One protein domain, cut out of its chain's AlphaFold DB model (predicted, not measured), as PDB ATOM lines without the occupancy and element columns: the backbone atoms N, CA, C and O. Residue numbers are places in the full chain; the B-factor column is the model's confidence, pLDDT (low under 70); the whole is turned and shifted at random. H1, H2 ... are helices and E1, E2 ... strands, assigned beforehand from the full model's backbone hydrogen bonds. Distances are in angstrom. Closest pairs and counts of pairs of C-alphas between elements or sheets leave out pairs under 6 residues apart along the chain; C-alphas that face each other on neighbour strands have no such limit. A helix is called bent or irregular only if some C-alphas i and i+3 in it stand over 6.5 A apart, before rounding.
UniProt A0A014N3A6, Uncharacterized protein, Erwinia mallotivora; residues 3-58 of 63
ATOM      1  N   ILE A   3    -159.697 184.428  15.433       73.75
ATOM      2  CA  ILE A   3    -158.511 184.749  14.629       73.75
ATOM      3  C   ILE A   3    -157.327 183.973  15.202       73.75
ATOM      4  O   ILE A   3    -157.061 184.034  16.399       73.75
ATOM      5  N   LEU A   4    -156.619 183.239  14.347       74.38
ATOM      6  CA  LEU A   4    -155.447 182.459  14.729       74.38
ATOM      7  C   LEU A   4    -154.206 183.069  14.081       74.38
ATOM      8  O   LEU A   4    -154.134 183.146  12.856       74.38
ATOM      9  N   PHE A   5    -153.225 183.462  14.892       71.81
ATOM     10  CA  PHE A   5    -151.901 183.847  14.406       71.81
ATOM     11  C   PHE A   5    -150.932 182.706  14.680       71.81
ATOM     12  O   PHE A   5    -150.765 182.291  15.827       71.81
ATOM     13  N   LYS A   6    -150.287 182.196  13.632       77.12
ATOM     14  CA  LYS A   6    -149.224 181.202  13.760       77.12
ATOM     15  C   LYS A   6    -147.885 181.904  13.576       77.12
ATOM     16  O   LYS A   6    -147.656 182.504  12.533       77.12
ATOM     17  N   LYS A   7    -147.032 181.836  14.593       74.38
ATOM     18  CA  LYS A   7    -145.651 182.322  14.530       74.38
ATOM     19  C   LYS A   7    -144.741 181.276  13.885       74.38
ATOM     20  O   LYS A   7    -145.039 180.079  13.920       74.38
ATOM     21  N   ASP A   8    -143.591 181.721  13.388       73.69
ATOM     22  CA  ASP A   8    -142.596 180.866  12.721       73.69
ATOM     23  C   ASP A   8    -141.996 179.799  13.649       73.69
ATOM     24  O   ASP A   8    -141.649 178.705  13.213       73.69
ATOM     25  N   ASN A   9    -141.961 180.060  14.958       76.94
ATOM     26  CA  ASN A   9    -141.543 179.091  15.977       76.94
ATOM     27  C   ASN A   9    -142.619 178.033  16.316       76.94
ATOM     28  O   ASN A   9    -142.455 177.266  17.262       76.94
ATOM     29  N   GLY A  10    -143.740 178.015  15.588       76.56
ATOM     30  CA  GLY A  10    -144.852 177.089  15.801       76.56
ATOM     31  C   GLY A  10    -145.844 177.509  16.888       76.56
ATOM     32  O   GLY A  10    -146.854 176.827  17.068       76.56
ATOM     33  N   GLN A  11    -145.619 178.628  17.588       77.94
ATOM     34  CA  GLN A  11    -146.567 179.146  18.575       77.94
ATOM     35  C   GLN A  11    -147.850 179.619  17.882       77.94
ATOM     36  O   GLN A  11    -147.814 180.434  16.961       77.94
ATOM     37  N   VAL A  12    -148.997 179.131  18.360       77.50
ATOM     38  CA  VAL A  12    -150.318 179.582  17.914       77.50
ATOM     39  C   VAL A  12    -150.898 180.513  18.967       77.50
ATOM     40  O   VAL A  12    -151.030 180.140  20.131       77.50
ATOM     41  N   VAL A  13    -151.249 181.723  18.549       75.31
ATOM     42  CA  VAL A  13    -151.991 182.678  19.364       75.31
ATOM     43  C   VAL A  13    -153.449 182.656  18.923       75.31
ATOM     44  O   VAL A  13    -153.763 182.984  17.777       75.31
ATOM     45  N   ASP A  14    -154.330 182.261  19.842       77.00
ATOM     46  CA  ASP A  14    -155.777 182.227  19.632       77.00
ATOM     47  C   ASP A  14    -156.423 183.513  20.157       77.00
ATOM     48  O   ASP A  14    -156.449 183.768  21.362       77.00
ATOM     49  N   PHE A  15    -156.948 184.322  19.240       71.31
ATOM     50  CA  PHE A  15    -157.785 185.473  19.546       71.31
ATOM     51  C   PHE A  15    -159.252 185.099  19.345       71.31
ATOM     52  O   PHE A  15    -159.796 185.186  18.240       71.31
ATOM     53  N   ASN A  16    -159.914 184.727  20.439       71.31
ATOM     54  CA  ASN A  16    -161.362 184.579  20.480       71.31
ATOM     55  C   ASN A  16    -161.994 185.880  20.992       71.31
ATOM     56  O   ASN A  16    -162.092 186.101  22.199       71.31
ATOM     57  N   VAL A  17    -162.384 186.763  20.072       66.31
ATOM     58  CA  VAL A  17    -162.874 188.112  20.393       66.31
ATOM     59  C   VAL A  17    -164.245 188.316  19.766       66.31
ATOM     60  O   VAL A  17    -164.502 187.902  18.631       66.31
ATOM     61  N   ARG A  18    -165.161 188.958  20.487       67.38
ATOM     62  CA  ARG A  18    -166.428 189.385  19.888       67.38
ATOM     63  C   ARG A  18    -166.179 190.520  18.887       67.38
ATOM     64  O   ARG A  18    -165.264 191.317  19.060       67.38
ATOM     65  N   GLU A  19    -166.975 190.565  17.827       65.94
ATOM     66  CA  GLU A  19    -166.774 191.487  16.698       65.94
ATOM     67  C   GLU A  19    -166.888 192.965  17.108       65.94
ATOM     68  O   GLU A  19    -166.100 193.797  16.667       65.94
ATOM     69  N   ASP A  20    -167.772 193.264  18.062       65.62
ATOM     70  CA  ASP A  20    -167.940 194.577  18.697       65.62
ATOM     71  C   ASP A  20    -166.712 195.037  19.500       65.62
ATOM     72  O   ASP A  20    -166.555 196.227  19.765       65.62
ATOM     73  N   GLN A  21    -165.832 194.109  19.883       62.88
ATOM     74  CA  GLN A  21    -164.591 194.385  20.613       62.88
ATOM     75  C   GLN A  21    -163.341 194.242  19.743       62.88
ATOM     76  O   GLN A  21    -162.215 194.371  20.222       62.88
ATOM     77  N   LEU A  22    -163.512 193.989  18.445       65.06
ATOM     78  CA  LEU A  22    -162.389 193.809  17.534       65.06
ATOM     79  C   LEU A  22    -161.566 195.098  17.408       65.06
ATOM     80  O   LEU A  22    -160.341 195.048  17.416       65.06
ATOM     81  N   SER A  23    -162.229 196.253  17.359       62.50
ATOM     82  CA  SER A  23    -161.594 197.575  17.286       62.50
ATOM     83  C   SER A  23    -160.797 197.930  18.545       62.50
ATOM     84  O   SER A  23    -159.759 198.580  18.444       62.50
ATOM     85  N   SER A  24    -161.236 197.477  19.722       59.69
ATOM     86  CA  SER A  24    -160.536 197.680  20.995       59.69
ATOM     87  C   SER A  24    -159.396 196.680  21.220       59.69
ATOM     88  O   SER A  24    -158.400 197.033  21.855       59.69
ATOM     89  N   VAL A  25    -159.492 195.465  20.668       62.25
ATOM     90  CA  VAL A  25    -158.404 194.466  20.693       62.25
ATOM     91  C   VAL A  25    -157.355 194.707  19.605       62.25
ATOM     92  O   VAL A  25    -156.178 194.428  19.828       62.25
ATOM     93  N   LEU A  26    -157.718 195.340  18.483       68.38
ATOM     94  CA  LEU A  26    -156.800 195.871  17.463       68.38
ATOM     95  C   LEU A  26    -155.974 197.075  17.961       68.38
ATOM     96  O   LEU A  26    -155.575 197.945  17.187       68.38
ATOM     97  N   ASN A  27    -155.657 197.117  19.254       77.44
ATOM     98  CA  ASN A  27    -154.584 197.946  19.761       77.44
ATOM     99  C   ASN A  27    -153.268 197.466  19.132       77.44
ATOM    100  O   ASN A  27    -152.641 196.515  19.605       77.44
ATOM    101  N   ILE A  28    -152.854 198.142  18.059       78.00
ATOM    102  CA  ILE A  28    -151.660 197.814  17.276       78.00
ATOM    103  C   ILE A  28    -150.425 197.692  18.169       78.00
ATOM    104  O   ILE A  28    -149.636 196.774  17.986       78.00
ATOM    105  N   ALA A  29    -150.275 198.549  19.180       74.81
ATOM    106  CA  ALA A  29    -149.142 198.479  20.100       74.81
ATOM    107  C   ALA A  29    -149.168 197.207  20.968       74.81
ATOM    108  O   ALA A  29    -148.134 196.568  21.163       74.81
ATOM    109  N   GLY A  30    -150.350 196.808  21.450       80.25
ATOM    110  CA  GLY A  30    -150.536 195.561  22.197       80.25
ATOM    111  C   GLY A  30    -150.282 194.323  21.337       80.25
ATOM    112  O   GLY A  30    -149.571 193.411  21.760       80.25
ATOM    113  N   MET A  31    -150.791 194.327  20.104       79.94
ATOM    114  CA  MET A  31    -150.591 193.238  19.143       79.94
ATOM    115  C   MET A  31    -149.125 193.103  18.735       79.94
ATOM    116  O   MET A  31    -148.597 191.994  18.737       79.94
ATOM    117  N   CYS A  32    -148.438 194.218  18.474       82.56
ATOM    118  CA  CYS A  32    -147.005 194.220  18.188       82.56
ATOM    119  C   CYS A  32    -146.198 193.633  19.350       82.56
ATOM    120  O   CYS A  32    -145.340 192.788  19.126       82.56
ATOM    121  N   ARG A  33    -146.520 193.996  20.599       81.31
ATOM    122  CA  ARG A  33    -145.851 193.432  21.780       81.31
ATOM    123  C   ARG A  33    -146.091 191.929  21.938       81.31
ATOM    124  O   ARG A  33    -145.185 191.207  22.332       81.31
ATOM    125  N   LEU A  34    -147.302 191.455  21.661       81.12
ATOM    126  CA  LEU A  34    -147.653 190.042  21.811       81.12
ATOM    127  C   LEU A  34    -147.046 189.169  20.701       81.12
ATOM    128  O   LEU A  34    -146.644 188.024  20.934       81.12
ATOM    129  N   LEU A  35    -146.983 189.712  19.486       78.50
ATOM    130  CA  LEU A  35    -146.432 189.040  18.315       78.50
ATOM    131  C   LEU A  35    -144.918 189.233  18.157       78.50
ATOM    132  O   LEU A  35    -144.344 188.611  17.273       78.50
ATOM    133  N   ASP A  36    -144.289 190.012  19.041       83.38
ATOM    134  CA  ASP A  36    -142.873 190.397  18.979       83.38
ATOM    135  C   ASP A  36    -142.504 191.100  17.657       83.38
ATOM    136  O   ASP A  36    -141.482 190.843  17.027       83.38
ATOM    137  N   LEU A  37    -143.398 191.986  17.203       84.12
ATOM    138  CA  LEU A  37    -143.258 192.750  15.966       84.12
ATOM    139  C   LEU A  37    -142.817 194.195  16.247       84.12
ATOM    140  O   LEU A  37    -143.281 194.812  17.213       84.12
ATOM    141  N   PRO A  38    -142.011 194.812  15.360       87.44
ATOM    142  CA  PRO A  38    -141.634 196.214  15.497       87.44
ATOM    143  C   PRO A  38    -142.842 197.134  15.286       87.44
ATOM    144  O   PRO A  38    -143.394 197.218  14.185       87.44
ATOM    145  N   TYR A  39    -143.232 197.879  16.324       87.19
ATOM    146  CA  TYR A  39    -144.404 198.762  16.267       87.19
ATOM    147  C   TYR A  39    -144.327 199.804  15.143       87.19
ATOM    148  O   TYR A  39    -145.283 199.953  14.383       87.19
ATOM    149  N   GLU A  40    -143.183 200.476  14.980       86.38
ATOM    150  CA  GLU A  40    -143.018 201.505  13.943       86.38
ATOM    151  C   GLU A  40    -143.163 200.941  12.519       86.38
ATOM    152  O   GLU A  40    -143.657 201.634  11.629       86.38
ATOM    153  N   ARG A  41    -142.838 199.659  12.300       86.25
ATOM    154  CA  ARG A  41    -143.049 198.988  11.008       86.25
ATOM    155  C   ARG A  41    -144.531 198.793  10.720       86.25
ATOM    156  O   ARG A  41    -145.011 199.188   9.659       86.25
ATOM    157  N   VAL A  42    -145.257 198.193  11.662       87.19
ATOM    158  CA  VAL A  42    -146.696 197.927  11.503       87.19
ATOM    159  C   VAL A  42    -147.461 199.240  11.342       87.19
ATOM    160  O   VAL A  42    -148.307 199.366  10.458       87.19
ATOM    161  N   LYS A  43    -147.093 200.264  12.117       85.25
ATOM    162  CA  LYS A  43    -147.629 201.623  11.997       85.25
ATOM    163  C   LYS A  43    -147.345 202.246  10.628       85.25
ATOM    164  O   LYS A  43    -148.252 202.815  10.030       85.25
ATOM    165  N   SER A  44    -146.129 202.106  10.097       87.56
ATOM    166  CA  SER A  44    -145.783 202.575   8.748       87.56
ATOM    167  C   SER A  44    -146.648 201.912   7.666       87.56
ATOM    168  O   SER A  44    -147.180 202.602   6.799       87.56
ATOM    169  N   ARG A  45    -146.878 200.594   7.749       88.94
ATOM    170  CA  ARG A  45    -147.765 199.858   6.826       88.94
ATOM    171  C   ARG A  45    -149.207 200.362   6.891       88.94
ATOM    172  O   ARG A  45    -149.812 200.632   5.858       88.94
ATOM    173  N   ILE A  46    -149.737 200.562   8.096       85.75
ATOM    174  CA  ILE A  46    -151.088 201.109   8.289       85.75
ATOM    175  C   ILE A  46    -151.184 202.533   7.729       85.75
ATOM    176  O   ILE A  46    -152.143 202.851   7.031       85.75
ATOM    177  N   ASN A  47    -150.165 203.371   7.941       85.00
ATOM    178  CA  ASN A  47    -150.108 204.719   7.365       85.00
ATOM    179  C   ASN A  47    -150.060 204.710   5.828       85.00
ATOM    180  O   ASN A  47    -150.530 205.653   5.197       85.00
ATOM    181  N   ARG A  48    -149.531 203.642   5.217       89.31
ATOM    182  CA  ARG A  48    -149.586 203.389   3.764       89.31
ATOM    183  C   ARG A  48    -150.940 202.830   3.297       89.31
ATOM    184  O   ARG A  48    -151.077 202.477   2.131       89.31
ATOM    185  N   GLY A  49    -151.930 202.731   4.185       84.69
ATOM    186  CA  GLY A  49    -153.286 202.267   3.884       84.69
ATOM    187  C   GLY A  49    -153.495 200.758   4.025       84.69
ATOM    188  O   GLY A  49    -154.529 200.250   3.596       84.69
ATOM    189  N   TRP A  50    -152.542 200.020   4.602       84.25
ATOM    190  CA  TRP A  50    -152.704 198.578   4.789       84.25
ATOM    191  C   TRP A  50    -153.752 198.277   5.856       84.25
ATOM    192  O   TRP A  50    -153.826 198.943   6.891       84.25
ATOM    193  N   HIS A  51    -154.515 197.204   5.643       83.62
ATOM    194  CA  HIS A  51    -155.425 196.703   6.663       83.62
ATOM    195  C   HIS A  51    -154.631 196.266   7.917       83.62
ATOM    196  O   HIS A  51    -153.643 195.544   7.772       83.62
ATOM    197  N   PRO A  52    -155.049 196.623   9.146       80.88
ATOM    198  CA  PRO A  52    -154.336 196.289  10.382       80.88
ATOM    199  C   PRO A  52    -153.933 194.820  10.534       80.88
ATOM    200  O   PRO A  52    -152.802 194.521  10.904       80.88
ATOM    201  N   LEU A  53    -154.845 193.898  10.209       81.50
ATOM    202  CA  LEU A  53    -154.566 192.460  10.282       81.50
ATOM    203  C   LEU A  53    -153.491 192.027   9.279       81.50
ATOM    204  O   LEU A  53    -152.650 191.213   9.633       81.50
ATOM    205  N   LEU A  54    -153.488 192.614   8.076       82.62
ATOM    206  CA  LEU A  54    -152.467 192.358   7.058       82.62
ATOM    207  C   LEU A  54    -151.112 192.914   7.513       82.62
ATOM    208  O   LEU A  54    -150.097 192.227   7.461       82.62
ATOM    209  N   ALA A  55    -151.103 194.140   8.037       84.94
ATOM    210  CA  ALA A  55    -149.893 194.775   8.549       84.94
ATOM    211  C   ALA A  55    -149.235 193.972   9.689       84.94
ATOM    212  O   ALA A  55    -148.004 193.967   9.782       84.94
ATOM    213  N   LEU A  56    -150.049 193.304  10.519       83.19
ATOM    214  CA  LEU A  56    -149.626 192.424  11.615       83.19
ATOM    215  C   LEU A  56    -149.236 191.006  11.161       83.19
ATOM    216  O   LEU A  56    -148.469 190.358  11.864       83.19
ATOM    217  N   SER A  57    -149.757 190.501  10.039       82.25
ATOM    218  CA  SER A  57    -149.475 189.135   9.569       82.25
ATOM    219  C   SER A  57    -148.281 189.028   8.619       82.25
ATOM    220  O   SER A  57    -147.739 187.940   8.467       82.25
ATOM    221  N   THR A  58    -147.874 190.118   7.959       78.06
ATOM    222  CA  THR A  58    -146.751 190.102   7.006       78.06
ATOM    223  C   THR A  58    -145.404 190.081   7.739       78.06
ATOM    224  O   THR A  58    -145.033 191.059   8.401       78.06
TER     225      THR A  58
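What this domain is: This is residues 3 to 58 of the 63 residues of an uncharacterized protein of Erwinia mallotivora (UniProt A0A014N3A6). A strand hairpin, E1 and E2, spans one end of a small cluster of three short helices, H2, H3 and H4, whose centres make a triangle. H1 links hairpin and cluster at one side, where residues 18 to 24 stick out. The printed part has 56 residues, with two named strands and then four named helices along the chain; the sheet, E1 - E2, is antiparallel and the class is mixed, helices and strands. The whole is compact, with a radius of gyration of the C-alphas of 11.2 A and spans of 31 by 27 by 15 A.

How they stand to each other: E1, residues 3 to 6, and E2, residues 12 to 16, form an antiparallel hairpin at 171 degrees, with N 3 and O 15 2.9 A apart and N 13 and O 5 2.8 A apart, within hydrogen-bond range. H1, residues 19 to 25, touches no helix; it is irregular, with C-alphas 20 and 23 7.2 A apart. H2, residues 28 to 35, touches H3, residues 39 to 47, at a steep tilt of 50 degrees, opposite ways; their closest C-alphas, of Cys 32 and Tyr 39, are 5.6 A apart. H3 touches H4, residues 52 to 57, also at a steep tilt of 50 degrees, opposite ways; the closest C-alphas, of Val 42 and Ala 55, are 5.4 A apart. H2 and H4 only just touch, with 3 pairs of C-alphas within 8 A, the closest those of Cys 32 and Leu 56 at 7.3 A. The closest C-alphas of E1 and H4, of Phe 5 and Ser 57, are 7.6 A apart. In H2, H3 and H4 every O i to N i+4 pair is within hydrogen-bond range; in H1 1 of 3 is, beside 3 of 4 O i to N i+3 pairs.

Where its parts are: E1 begins at C-alpha 3, (-158.511, 184.749, 14.629). E2 is 12.4 A long and H3 12.1 A. H4 ends at C-alpha 57, (-149.475, 189.135, 9.569).

The domain as a whole: The two C-alphas farthest apart, of Asn 9 and Asp 20, are 30.7 A apart. The printed part has no cut, and its five links are tight. The model's pLDDT is under 70 at residues 17 to 26.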